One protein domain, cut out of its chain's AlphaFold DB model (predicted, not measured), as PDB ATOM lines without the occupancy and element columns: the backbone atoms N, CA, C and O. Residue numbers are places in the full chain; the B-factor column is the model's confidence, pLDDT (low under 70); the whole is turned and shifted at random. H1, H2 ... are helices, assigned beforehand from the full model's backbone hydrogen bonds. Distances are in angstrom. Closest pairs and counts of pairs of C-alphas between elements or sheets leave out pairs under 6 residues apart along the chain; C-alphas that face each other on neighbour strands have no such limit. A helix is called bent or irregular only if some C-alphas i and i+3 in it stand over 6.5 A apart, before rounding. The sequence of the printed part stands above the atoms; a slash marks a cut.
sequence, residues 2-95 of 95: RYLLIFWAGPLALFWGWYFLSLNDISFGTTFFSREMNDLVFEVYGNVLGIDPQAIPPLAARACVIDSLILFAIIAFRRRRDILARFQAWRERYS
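AT A GLANCE: This is residues 2 to 95 of the 95 residues of an uncharacterized protein of Phyllobacterium salinisoli (UniProt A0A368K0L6). The long helix H3 is one side of an open, roughly triangular frame: H2 stands as a short side at the end of H3 where H3 begins, and H1 runs back from H2 at a slant over part of H3, with few contacts between the two long helices. At the other end of the frame, residues 73 to 95, the last part of H3 and the whole of H4, stick out as a free arm with a corner between the two helices. The printed part has 94 residues with four named helices, in the order H1, H2, H3, H4, and no named strand; the class is all helix. The whole is extended, with a radius of gyration of the C-alphas of 19.5 A, and elongated, spanning 56 by 32 by 25 A.

IN THESE COORDINATES: H3, the longest helix, covers residues 53 to 78 and measures 38.1 A from C-alpha 53 at (46.455, 39.802, 6.216) to C-alpha 78 at (39.938, 40.529, 43.706). It is irregular, but only just: C-alphas 54 and 57 are 6.6 A apart. H2 covers residues 35 to 49 and measures 20.7 A. H1 covers residues 2 to 23, measures 30.1 A and begins with C-alpha 2 at (39.429, 52.565, 36.520). It has a kink of 29 degrees near residue 9 and is neither bent nor irregular, but only just: C-alphas 8 and 11 are 6.5 A apart. H4 covers residues 80 to 93, measures 20.0 A and ends with C-alpha 93 at (15.466, 41.221, 48.226).

HOW THE PARTS SIT: H3 touches H2 with residues 53 to 56 alone, and the closest C-alphas are those of Pro 53 and Gly 46, 4.4 A apart. The two helices are about perpendicular, at 80 degrees. H2 touches H1 with residues 35 to 38 alone, at residues 19 to 23 of H1; the closest C-alphas are those of Arg 35 and Ser 22, 4.9 A apart. H1 and H2 run opposite ways at a steep tilt of 62 degrees. H1 and H3 are close but not clearly touching, with the closest C-alphas, those of Leu 12 and Cys 64, 7.9 A apart; they run opposite ways at a shallow tilt of 24 degrees. H4 and H3 are also close but not clearly touching, with the closest C-alphas, those of Ile 83 and Ala 76, 7.5 A apart, and they are about perpendicular, at 76 degrees. H4 is apart from H1 and from H2. In H2 and H4 every O i to N i+4 pair is within hydrogen-bond range; in H1 it is 16 of 18 and in H3 20 of 22.

THE WHOLE: The two C-alphas farthest apart, those of Asn 47 and Ser 95, are 59.8 A apart. Without residues 73 to 95, which stand free, the body spans 35 by 31 by 17 A. The printed part has no cut. The link from H1 to H2, 11 residues, is long, and those from H2 to H3 and from H3 to H4 are tight. The mean pLDDT of the printed part is 88.8, and residue 95, the chain's last, is under 70.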
ATOM      1  N   ARG A   2      39.894  51.655  37.592       78.12
ATOM      2  CA  ARG A   2      39.429  52.565  36.520       78.12
ATOM      3  C   ARG A   2      40.478  52.819  35.432       78.12
ATOM      4  O   ARG A   2      40.197  52.594  34.268       78.12
ATOM      5  N   TYR A   3      41.681  53.247  35.818       84.44
ATOM      6  CA  TYR A   3      42.741  53.556  34.853       84.44
ATOM      7  C   TYR A   3      43.173  52.335  34.039       84.44
ATOM      8  O   TYR A   3      43.315  52.445  32.834       84.44
ATOM      9  N   LEU A   4      43.287  51.164  34.671       82.19
ATOM     10  CA  LEU A   4      43.655  49.924  33.985       82.19
ATOM     11  C   LEU A   4      42.618  49.558  32.911       82.19
ATOM     12  O   LEU A   4      42.991  49.230  31.796       82.19
ATOM     13  N   LEU A   5      41.323  49.715  33.211       83.81
ATOM     14  CA  LEU A   5      40.253  49.512  32.230       83.81
ATOM     15  C   LEU A   5      40.279  50.550  31.104       83.81
ATOM     16  O   LEU A   5      40.064  50.180  29.962       83.81
ATOM     17  N   ILE A   6      40.552  51.824  31.400       87.75
ATOM     18  CA  ILE A   6      40.625  52.882  30.376       87.75
ATOM     19  C   ILE A   6      41.820  52.660  29.444       87.75
ATOM     20  O   ILE A   6      41.664  52.725  28.232       87.75
ATOM     21  N   PHE A   7      42.998  52.364  29.995       88.81
ATOM     22  CA  PHE A   7      44.198  52.105  29.199       88.81
ATOM     23  C   PHE A   7      44.133  50.783  28.429       88.81
ATOM     24  O   PHE A   7      44.794  50.659  27.407       88.81
ATOM     25  N   TRP A   8      43.322  49.820  28.878       86.88
ATOM     26  CA  TRP A   8      43.076  48.578  28.146       86.88
ATOM     27  C   TRP A   8      41.983  48.747  27.073       86.88
ATOM     28  O   TRP A   8      42.209  48.457  25.903       86.88
ATOM     29  N   ALA A   9      40.815  49.286  27.433       89.00
ATOM     30  CA  ALA A   9      39.675  49.418  26.524       89.00
ATOM     31  C   ALA A   9      39.820  50.577  25.527       89.00
ATOM     32  O   ALA A   9      39.244  50.513  24.450       89.00
ATOM     33  N   GLY A  10      40.560  51.636  25.866       91.69
ATOM     34  CA  GLY A  10      40.716  52.824  25.022       91.69
ATOM     35  C   GLY A  10      41.366  52.522  23.667       91.69
ATOM     36  O   GLY A  10      40.739  52.774  22.639       91.69
ATOM     37  N   PRO A  11      42.580  51.939  23.636       89.81
ATOM     38  CA  PRO A  11      43.235  51.544  22.388       89.81
ATOM     39  C   PRO A  11      42.411  50.531  21.587       89.81
ATOM     40  O   PRO A  11      42.312  50.648  20.368       89.81
ATOM     41  N   LEU A  12      41.763  49.581  22.272       90.62
ATOM     42  CA  LEU A  12      40.881  48.602  21.639       90.62
ATOM     43  C   LEU A  12      39.666  49.264  20.988       90.62
ATOM     44  O   LEU A  12      39.349  48.956  19.847       90.62
ATOM     45  N   ALA A  13      39.001  50.186  21.681       91.44
ATOM     46  CA  ALA A  13      37.849  50.902  21.147       91.44
ATOM     47  C   ALA A  13      38.231  51.770  19.945       91.44
ATOM     48  O   ALA A  13      37.464  51.847  18.990       91.44
ATOM     49  N   LEU A  14      39.417  52.381  19.963       92.25
ATOM     50  CA  LEU A  14      39.931  53.131  18.822       92.25
ATOM     51  C   LEU A  14      40.186  52.205  17.628       92.25
ATOM     52  O   LEU A  14      39.693  52.480  16.539       92.25
ATOM     53  N   PHE A  15      40.896  51.091  17.836       91.69
ATOM     54  CA  PHE A  15      41.181  50.109  16.788       91.69
ATOM     55  C   PHE A  15      39.898  49.509  16.194       91.69
ATOM     56  O   PHE A  15      39.695  49.557  14.983       91.69
ATOM     57  N   TRP A  16      39.006  48.987  17.041       90.94
ATOM     58  CA  TRP A  16      37.750  48.373  16.608       90.94
ATOM     59  C   TRP A  16      36.776  49.391  16.030       90.94
ATOM     60  O   TRP A  16      36.088  49.077  15.067       90.94
ATOM     61  N   GLY A  17      36.728  50.606  16.578       92.31
ATOM     62  CA  GLY A  17      35.917  51.692  16.038       92.31
ATOM     63  C   GLY A  17      36.372  52.077  14.635       92.31
ATOM     64  O   GLY A  17      35.551  52.153  13.726       92.31
ATOM     65  N   TRP A  18      37.679  52.236  14.436       92.50
ATOM     66  CA  TRP A  18      38.265  52.500  13.123       92.50
ATOM     67  C   TRP A  18      37.990  51.367  12.124       92.50
ATOM     68  O   TRP A  18      37.475  51.623  11.035       92.50
ATOM     69  N   TYR A  19      38.240  50.115  12.517       90.75
ATOM     70  CA  TYR A  19      37.948  48.938  11.693       90.75
ATOM     71  C   TYR A  19      36.456  48.826  11.343       90.75
ATOM     72  O   TYR A  19      36.099  48.547  10.204       90.75
ATOM     73  N   PHE A  20      35.559  49.096  12.296       90.94
ATOM     74  CA  PHE A  20      34.117  49.025  12.070       90.94
ATOM     75  C   PHE A  20      33.618  50.131  11.135       90.94
ATOM     76  O   PHE A  20      32.778  49.865  10.278       90.94
ATOM     77  N   LEU A  21      34.143  51.355  11.260       91.38
ATOM     78  CA  LEU A  21      33.851  52.441  10.318       91.38
ATOM     79  C   LEU A  21      34.248  52.046   8.895       91.38
ATOM     80  O   LEU A  21      33.439  52.165   7.978       91.38
ATOM     81  N   SER A  22      35.452  51.494   8.751       89.88
ATOM     82  CA  SER A  22      35.980  50.997   7.482       89.88
ATOM     83  C   SER A  22      35.123  49.863   6.897       89.88
ATOM     84  O   SER A  22      34.775  49.892   5.718       89.88
ATOM     85  N   LEU A  23      34.664  48.917   7.727       88.50
ATOM     86  CA  LEU A  23      33.771  47.833   7.298       88.50
ATOM     87  C   LEU A  23      32.383  48.296   6.834       88.50
ATOM     88  O   LEU A  23      31.760  47.598   6.035       88.50
ATOM     89  N   ASN A  24      31.885  49.423   7.343       90.94
ATOM     90  CA  ASN A  24      30.599  50.005   6.941       90.94
ATOM     91  C   ASN A  24      30.761  51.068   5.838       90.94
ATOM     92  O   ASN A  24      29.824  51.818   5.575       90.94
ATOM     93  N   ASP A  25      31.951  51.162   5.234       87.25
ATOM     94  CA  ASP A  25      32.318  52.149   4.213       87.25
ATOM     95  C   ASP A  25      32.101  53.614   4.668       87.25
ATOM     96  O   ASP A  25      31.888  54.530   3.867       87.25
ATOM     97  N   ILE A  26      32.197  53.868   5.982       89.44
ATOM     98  CA  ILE A  26      32.045  55.194   6.593       89.44
ATOM     99  C   ILE A  26      33.407  55.889   6.618       89.44
ATOM    100  O   ILE A  26      34.139  55.849   7.605       89.44
ATOM    101  N   SER A  27      33.738  56.564   5.520       84.19
ATOM    102  CA  SER A  27      35.040  57.221   5.344       84.19
ATOM    103  C   SER A  27      35.080  58.694   5.789       84.19
ATOM    104  O   SER A  27      36.156  59.285   5.913       84.19
ATOM    105  N   PHE A  28      33.914  59.319   6.002       86.00
ATOM    106  CA  PHE A  28      33.756  60.765   6.244       86.00
ATOM    107  C   PHE A  28      34.447  61.661   5.193       86.00
ATOM    108  O   PHE A  28      34.805  62.801   5.481       86.00
ATOM    109  N   GLY A  29      34.666  61.146   3.975       84.00
ATOM    110  CA  GLY A  29      35.412  61.844   2.922       84.00
ATOM    111  C   GLY A  29      36.934  61.832   3.107       84.00
ATOM    112  O   GLY A  29      37.641  62.529   2.386       84.00
ATOM    113  N   THR A  30      37.453  61.045   4.052       86.44
ATOM    114  CA  THR A  30      38.893  60.883   4.283       86.44
ATOM    115  C   THR A  30      39.346  59.472   3.913       86.44
ATOM    116  O   THR A  30      38.675  58.487   4.221       86.44
ATOM    117  N   THR A  31      40.521  59.351   3.298       86.56
ATOM    118  CA  THR A  31      41.110  58.046   2.954       86.56
ATOM    119  C   THR A  31      41.442  57.223   4.197       86.56
ATOM    120  O   THR A  31      41.432  56.004   4.148       86.56
ATOM    121  N   PHE A  32      41.701  57.861   5.342       87.00
ATOM    122  CA  PHE A  32      42.117  57.154   6.552       87.00
ATOM    123  C   PHE A  32      41.065  56.162   7.072       87.00
ATOM    124  O   PHE A  32      41.418  55.097   7.567       87.00
ATOM    125  N   PHE A  33      39.778  56.492   6.954       88.00
ATOM    126  CA  PHE A  33      38.670  55.629   7.378       88.00
ATOM    127  C   PHE A  33      38.171  54.700   6.257       88.00
ATOM    128  O   PHE A  33      37.164  54.020   6.439       88.00
ATOM    129  N   SER A  34      38.829  54.675   5.092       90.88
ATOM    130  CA  SER A  34      38.406  53.826   3.975       90.88
ATOM    131  C   SER A  34      38.755  52.355   4.200       90.88
ATOM    132  O   SER A  34      39.605  52.001   5.026       90.88
ATOM    133  N   ARG A  35      38.093  51.483   3.435       89.50
ATOM    134  CA  ARG A  35      38.414  50.056   3.352       89.50
ATOM    135  C   ARG A  35      39.814  49.813   2.796       89.50
ATOM    136  O   ARG A  35      40.589  49.103   3.416       89.50
ATOM    137  N   GLU A  36      40.183  50.507   1.721       90.94
ATOM    138  CA  GLU A  36      41.516  50.396   1.108       90.94
ATOM    139  C   GLU A  36      42.656  50.723   2.075       90.94
ATOM    140  O   GLU A  36      43.662  50.021   2.095       90.94
ATOM    141  N   MET A  37      42.515  51.767   2.901       92.88
ATOM    142  CA  MET A  37      43.539  52.085   3.899       92.88
ATOM    143  C   MET A  37      43.659  50.972   4.939       92.88
ATOM    144  O   MET A  37      44.759  50.623   5.363       92.88
ATOM    145  N   ASN A  38      42.529  50.420   5.371       92.56
ATOM    146  CA  ASN A  38      42.514  49.351   6.353       92.56
ATOM    147  C   ASN A  38      43.136  48.059   5.795       92.56
ATOM    148  O   ASN A  38      43.985  47.464   6.460       92.56
ATOM    149  N   ASP A  39      42.803  47.703   4.555       91.62
ATOM    150  CA  ASP A  39      43.390  46.574   3.833       91.62
ATOM    151  C   ASP A  39      44.903  46.758   3.650       91.62
ATOM    152  O   ASP A  39      45.667  45.849   3.968       91.62
ATOM    153  N   LEU A  40      45.358  47.955   3.256       94.12
ATOM    154  CA  LEU A  40      46.784  48.281   3.132       94.12
ATOM    155  C   LEU A  40      47.527  48.113   4.464       94.12
ATOM    156  O   LEU A  40      48.622  47.554   4.517       94.12
ATOM    157  N   VAL A  41      46.940  48.595   5.561       93.12
ATOM    158  CA  VAL A  41      47.532  48.451   6.895       93.12
ATOM    159  C   VAL A  41      47.641  46.974   7.274       93.12
ATOM    160  O   VAL A  41      48.694  46.546   7.752       93.12
ATOM    161  N   PHE A  42      46.598  46.175   7.035       93.94
ATOM    162  CA  PHE A  42      46.654  44.738   7.302       93.94
ATOM    163  C   PHE A  42      47.622  43.999   6.385       93.94
ATOM    164  O   PHE A  42      48.275  43.068   6.850       93.94
ATOM    165  N   GLU A  43      47.788  44.420   5.135       95.06
ATOM    166  CA  GLU A  43      48.786  43.863   4.224       95.06
ATOM    167  C   GLU A  43      50.208  44.097   4.747       95.06
ATOM    168  O   GLU A  43      51.004  43.161   4.844       95.06
ATOM    169  N   VAL A  44      50.514  45.326   5.172       95.69
ATOM    170  CA  VAL A  44      51.805  45.658   5.789       95.69
ATOM    171  C   VAL A  44      52.044  44.802   7.033       95.69
ATOM    172  O   VAL A  44      53.112  44.204   7.168       95.69
ATOM    173  N   TYR A  45      51.057  44.686   7.926       93.12
ATOM    174  CA  TYR A  45      51.199  43.846   9.116       93.12
ATOM    175  C   TYR A  45      51.313  42.357   8.785       93.12
ATOM    176  O   TYR A  45      52.104  41.669   9.424       93.12
ATOM    177  N   GLY A  46      50.581  41.857   7.790       94.31
ATOM    178  CA  GLY A  46      50.651  40.463   7.351       94.31
ATOM    179  C   GLY A  46      52.033  40.120   6.816       94.31
ATOM    180  O   GLY A  46      52.624  39.126   7.232       94.31
ATOM    181  N   ASN A  47      52.609  41.012   6.007       95.00
ATOM    182  CA  ASN A  47      53.977  40.887   5.508       95.00
ATOM    183  C   ASN A  47      55.020  40.913   6.636       95.00
ATOM    184  O   ASN A  47      55.951  40.111   6.628       95.00
ATOM    185  N   VAL A  48      54.860  41.796   7.627       95.69
ATOM    186  CA  VAL A  48      55.772  41.872   8.785       95.69
ATOM    187  C   VAL A  48      55.674  40.627   9.671       95.69
ATOM    188  O   VAL A  48      56.686  40.145  10.176       95.69
ATOM    189  N   LEU A  49      54.463  40.109   9.876       93.25
ATOM    190  CA  LEU A  49      54.191  38.961  10.744       93.25
ATOM    191  C   LEU A  49      54.362  37.609  10.032       93.25
ATOM    192  O   LEU A  49      54.384  36.577  10.701       93.25
ATOM    193  N   GLY A  50      54.475  37.599   8.702       94.44
ATOM    194  CA  GLY A  50      54.533  36.381   7.894       94.44
ATOM    195  C   GLY A  50      53.226  35.581   7.902       94.44
ATOM    196  O   GLY A  50      53.263  34.354   7.829       94.44
ATOM    197  N   ILE A  51      52.078  36.254   8.030       94.94
ATOM    198  CA  ILE A  51      50.745  35.632   8.066       94.94
ATOM    199  C   ILE A  51      49.808  36.278   7.047       94.94
ATOM    200  O   ILE A  51      50.042  37.397   6.597       94.94
ATOM    201  N   ASP A  52      48.720  35.582   6.720       92.81
ATOM    202  CA  ASP A  52      47.658  36.123   5.873       92.81
ATOM    203  C   ASP A  52      47.074  37.413   6.498       92.81
ATOM    204  O   ASP A  52      46.585  37.361   7.636       92.81
ATOM    205  N   PRO A  53      47.089  38.557   5.783       91.69
ATOM    206  CA  PRO A  53      46.455  39.802   6.216       91.69
ATOM    207  C   PRO A  53      45.005  39.621   6.678       91.69
ATOM    208  O   PRO A  53      44.590  40.209   7.678       91.69
ATOM    209  N   GLN A  54      44.241  38.749   6.009       89.75
ATOM    210  CA  GLN A  54      42.839  38.491   6.348       89.75
ATOM    211  C   GLN A  54      42.677  37.707   7.655       89.75
ATOM    212  O   GLN A  54      41.611  37.738   8.276       89.75
ATOM    213  N   ALA A  55      43.731  37.032   8.120       92.00
ATOM    214  CA  ALA A  55      43.730  36.351   9.406       92.00
ATOM    215  C   ALA A  55      43.942  37.315  10.588       92.00
ATOM    216  O   ALA A  55      43.600  36.965  11.721       92.00
ATOM    217  N   ILE A  56      44.458  38.531  10.357       91.50
ATOM    218  CA  ILE A  56      44.801  39.480  11.428       91.50
ATOM    219  C   ILE A  56      43.562  39.955  12.200       91.50
ATOM    220  O   ILE A  56      43.568  39.814  13.428       91.50
ATOM    221  N   PRO A  57      42.480  40.458  11.563       89.38
ATOM    222  CA  PRO A  57      41.294  40.889  12.303       89.38
ATOM    223  C   PRO A  57      40.679  39.795  13.196       89.38
ATOM    224  O   PRO A  57      40.446  40.062  14.380       89.38
ATOM    225  N   PRO A  58      40.438  38.550  12.722       91.38
ATOM    226  CA  PRO A  58      39.883  37.510  13.584       91.38
ATOM    227  C   PRO A  58      40.863  37.046  14.673       91.38
ATOM    228  O   PRO A  58      40.418  36.693  15.767       91.38
ATOM    229  N   LEU A  59      42.180  37.071  14.433       92.94
ATOM    230  CA  LEU A  59      43.184  36.808  15.473       92.94
ATOM    231  C   LEU A  59      43.148  37.881  16.568       92.94
ATOM    232  O   LEU A  59      43.077  37.544  17.752       92.94
ATOM    233  N   ALA A  60      43.112  39.157  16.182       91.44
ATOM    234  CA  ALA A  60      42.996  40.276  17.108       91.44
ATOM    235  C   ALA A  60      41.693  40.199  17.921       91.44
ATOM    236  O   ALA A  60      41.717  40.392  19.136       91.44
ATOM    237  N   ALA A  61      40.567  39.841  17.291       91.12
ATOM    238  CA  ALA A  61      39.292  39.636  17.983       91.12
ATOM    239  C   ALA A  61      39.395  38.555  19.064       91.12
ATOM    240  O   ALA A  61      38.970  38.766  20.201       91.12
ATOM    241  N   ARG A  62      39.997  37.405  18.736       92.81
ATOM    242  CA  ARG A  62      40.195  36.303  19.689       92.81
ATOM    243  C   ARG A  62      41.082  36.721  20.858       92.81
ATOM    244  O   ARG A  62      40.732  36.436  22.002       92.81
ATOM    245  N   ALA A  63      42.176  37.433  20.586       92.56
ATOM    246  CA  ALA A  63      43.045  37.975  21.625       92.56
ATOM    247  C   ALA A  63      42.273  38.923  22.558       92.56
ATOM    248  O   ALA A  63      42.306  38.747  23.771       92.56
ATOM    249  N   CYS A  64      41.466  39.836  22.002       91.69
ATOM    250  CA  CYS A  64      40.638  40.753  22.791       91.69
ATOM    251  C   CYS A  64      39.668  40.014  23.722       91.69
ATOM    252  O   CYS A  64      39.499  40.408  24.876       91.69
ATOM    253  N   VAL A  65      39.025  38.943  23.243       92.25
ATOM    254  CA  VAL A  65      38.089  38.136  24.043       92.25
ATOM    255  C   VAL A  65      38.815  37.461  25.206       92.25
ATOM    256  O   VAL A  65      38.350  37.532  26.344       92.25
ATOM    257  N   ILE A  66      39.963  36.841  24.933       93.81
ATOM    258  CA  ILE A  66      40.772  36.164  25.953       93.81
ATOM    259  C   ILE A  66      41.283  37.174  26.987       93.81
ATOM    260  O   ILE A  66      41.112  36.956  28.187       93.81
ATOM    261  N   ASP A  67      41.817  38.311  26.546       90.75
ATOM    262  CA  ASP A  67      42.310  39.371  27.428       90.75
ATOM    263  C   ASP A  67      41.195  39.933  28.313       90.75
ATOM    264  O   ASP A  67      41.385  40.118  29.517       90.75
ATOM    265  N   SER A  68      40.002  40.136  27.741       89.69
ATOM    266  CA  SER A  68      38.811  40.560  28.485       89.69
ATOM    267  C   SER A  68      38.462  39.548  29.567       89.69
ATOM    268  O   SER A  68      38.254  39.921  30.721       89.69
ATOM    269  N   LEU A  69      38.403  38.261  29.212       93.06
ATOM    270  CA  LEU A  69      38.070  37.184  30.142       93.06
ATOM    271  C   LEU A  69      39.058  37.131  31.303       93.06
ATOM    272  O   LEU A  69      38.635  37.072  32.459       93.06
ATOM    273  N   ILE A  70      40.357  37.209  31.017       92.12
ATOM    274  CA  ILE A  70      41.406  37.220  32.039       92.12
ATOM    275  C   ILE A  70      41.260  38.456  32.931       92.12
ATOM    276  O   ILE A  70      41.272  38.345  34.160       92.12
ATOM    277  N   LEU A  71      41.063  39.633  32.337       90.25
ATOM    278  CA  LEU A  71      40.895  40.882  33.070       90.25
ATOM    279  C   LEU A  71      39.679  40.826  34.006       90.25
ATOM    280  O   LEU A  71      39.793  41.140  35.194       90.25
ATOM    281  N   PHE A  72      38.527  40.378  33.505       89.31
ATOM    282  CA  PHE A  72      37.318  40.213  34.308       89.31
ATOM    283  C   PHE A  72      37.478  39.128  35.376       89.31
ATOM    284  O   PHE A  72      37.022  39.340  36.500       89.31
ATOM    285  N   ALA A  73      38.177  38.026  35.093       90.94
ATOM    286  CA  ALA A  73      38.475  36.988  36.078       90.94
ATOM    287  C   ALA A  73      39.336  37.529  37.232       90.94
ATOM    288  O   ALA A  73      39.015  37.309  38.402       90.94
ATOM    289  N   ILE A  74      40.376  38.314  36.930       90.00
ATOM    290  CA  ILE A  74      41.213  38.973  37.944       90.00
ATOM    291  C   ILE A  74      40.376  39.940  38.785       90.00
ATOM    292  O   ILE A  74      40.482  39.959  40.015       90.00
ATOM    293  N   ILE A  75      39.525  40.747  38.146       87.44
ATOM    294  CA  ILE A  75      38.654  41.697  38.845       87.44
ATOM    295  C   ILE A  75      37.665  40.957  39.753       87.44
ATOM    296  O   ILE A  75      37.532  41.321  40.925       87.44
ATOM    297  N   ALA A  76      37.018  39.905  39.247       87.56
ATOM    298  CA  ALA A  76      36.076  39.083  39.994       87.56
ATOM    299  C   ALA A  76      36.750  38.418  41.198       87.56
ATOM    300  O   ALA A  76      36.236  38.490  42.313       87.56
ATOM    301  N   PHE A  77      37.949  37.863  41.019       89.88
ATOM    302  CA  PHE A  77      38.700  37.237  42.103       89.88
ATOM    303  C   PHE A  77      39.130  38.244  43.183       89.88
ATOM    304  O   PHE A  77      39.035  37.962  44.386       89.88
ATOM    305  N   ARG A  78      39.559  39.448  42.777       87.62
ATOM    306  CA  ARG A  78      39.938  40.529  43.706       87.62
ATOM    307  C   ARG A  78      38.742  41.099  44.466       87.62
ATOM    308  O   ARG A  78      38.902  41.475  45.621       87.62
ATOM    309  N   ARG A  79      37.559  41.137  43.847       86.94
ATOM    310  CA  ARG A  79      36.311  41.650  44.442       86.94
ATOM    311  C   ARG A  79      35.353  40.556  44.911       86.94
ATOM    312  O   ARG A  79      34.195  40.846  45.189       86.94
ATOM    313  N   ARG A  80      35.822  39.312  45.044       84.56
ATOM    314  CA  ARG A  80      34.970  38.150  45.350       84.56
ATOM    315  C   ARG A  80      34.084  38.350  46.582       84.56
ATOM    316  O   ARG A  80      32.924  37.966  46.555       84.56
ATOM    317  N   ARG A  81      34.596  39.000  47.636       82.94
ATOM    318  CA  ARG A  81      33.839  39.273  48.872       82.94
ATOM    319  C   ARG A  81      32.700  40.267  48.637       82.94
ATOM    320  O   ARG A  81      31.576  39.994  49.038       82.94
ATOM    321  N   ASP A  82      32.974  41.359  47.932       84.25
ATOM    322  CA  ASP A  82      31.973  42.381  47.604       84.25
ATOM    323  C   ASP A  82      30.904  41.831  46.650       84.25
ATOM    324  O   ASP A  82      29.723  42.139  46.784       84.25
ATOM    325  N   ILE A  83      31.309  41.000  45.684       82.62
ATOM    326  CA  ILE A  83      30.395  40.362  44.727       82.62
ATOM    327  C   ILE A  83      29.470  39.378  45.450       82.62
ATOM    328  O   ILE A  83      28.262  39.420  45.232       82.62
ATOM    329  N   LEU A  84      30.012  38.543  46.343       84.38
ATOM    330  CA  LEU A  84      29.223  37.606  47.147       84.38
ATOM    331  C   LEU A  84      28.242  38.335  48.070       84.38
ATOM    332  O   LEU A  84      27.072  37.969  48.104       84.38
ATOM    333  N   ALA A  85      28.683  39.399  48.747       86.06
ATOM    334  CA  ALA A  85      27.812  40.211  49.596       86.06
ATOM    335  C   ALA A  85      26.674  40.865  48.791       86.06
ATOM    336  O   ALA A  85      25.517  40.840  49.205       86.06
ATOM    337  N   ARG A  86      26.970  41.393  47.593       82.75
ATOM    338  CA  ARG A  86      25.946  41.941  46.687       82.75
ATOM    339  C   ARG A  86      24.978  40.876  46.180       82.75
ATOM    340  O   ARG A  86      23.804  41.183  46.013       82.75
ATOM    341  N   PHE A  87      25.458  39.661  45.928       85.12
ATOM    342  CA  PHE A  87      24.631  38.546  45.479       85.12
ATOM    343  C   PHE A  87      23.699  38.042  46.591       85.12
ATOM    344  O   PHE A  87      22.521  37.813  46.339       85.12
ATOM    345  N   GLN A  88      24.198  37.939  47.827       81.88
ATOM    346  CA  GLN A  88      23.395  37.600  49.007       81.88
ATOM    347  C   GLN A  88      22.307  38.651  49.265       81.88
ATOM    348  O   GLN A  88      21.134  38.297  49.329       81.88
ATOM    349  N   ALA A  89      22.663  39.939  49.262       83.12
ATOM    350  CA  ALA A  89      21.700  41.032  49.412       83.12
ATOM    351  C   ALA A  89      20.664  41.094  48.269       83.12
ATOM    352  O   ALA A  89      19.523  41.500  48.480       83.12
ATOM    353  N   TRP A  90      21.043  40.699  47.047       82.69
ATOM    354  CA  TRP A  90      20.099  40.538  45.936       82.69
ATOM    355  C   TRP A  90      19.129  39.382  46.178       82.69
ATOM    356  O   TRP A  90      17.939  39.530  45.929       82.69
ATOM    357  N   ARG A  91      19.623  38.245  46.676       83.38
ATOM    358  CA  ARG A  91      18.806  37.061  46.954       83.38
ATOM    359  C   ARG A  91      17.770  37.321  48.049       83.38
ATOM    360  O   ARG A  91      16.627  36.935  47.871       83.38
ATOM    361  N   GLU A  92      18.156  38.023  49.111       84.12
ATOM    362  CA  GLU A  92      17.266  38.421  50.217       84.12
ATOM    363  C   GLU A  92      16.198  39.448  49.801       84.12
ATOM    364  O   GLU A  92      15.151  39.535  50.428       84.12
ATOM    365  N   ARG A  93      16.437  40.235  48.742       82.56
ATOM    366  CA  ARG A  93      15.466  41.221  48.226       82.56
ATOM    367  C   ARG A  93      14.346  40.625  47.375       82.56
ATOM    368  O   ARG A  93      13.346  41.306  47.167       82.56
ATOM    369  N   TYR A  94      14.545  39.428  46.828       71.81
ATOM    370  CA  TYR A  94      13.616  38.769  45.901       71.81
ATOM    371  C   TYR A  94      13.052  37.444  46.449       71.81
ATOM    372  O   TYR A  94      12.372  36.730  45.713       71.81
ATOM    373  N   SER A  95      13.337  37.117  47.713       59.72
ATOM    374  CA  SER A  95      12.703  36.043  48.492       59.72
ATOM    375  C   SER A  95      11.636  36.610  49.415       59.72
ATOM    376  O   SER A  95      10.554  35.998  49.500       59.72
TER     377      SER A  95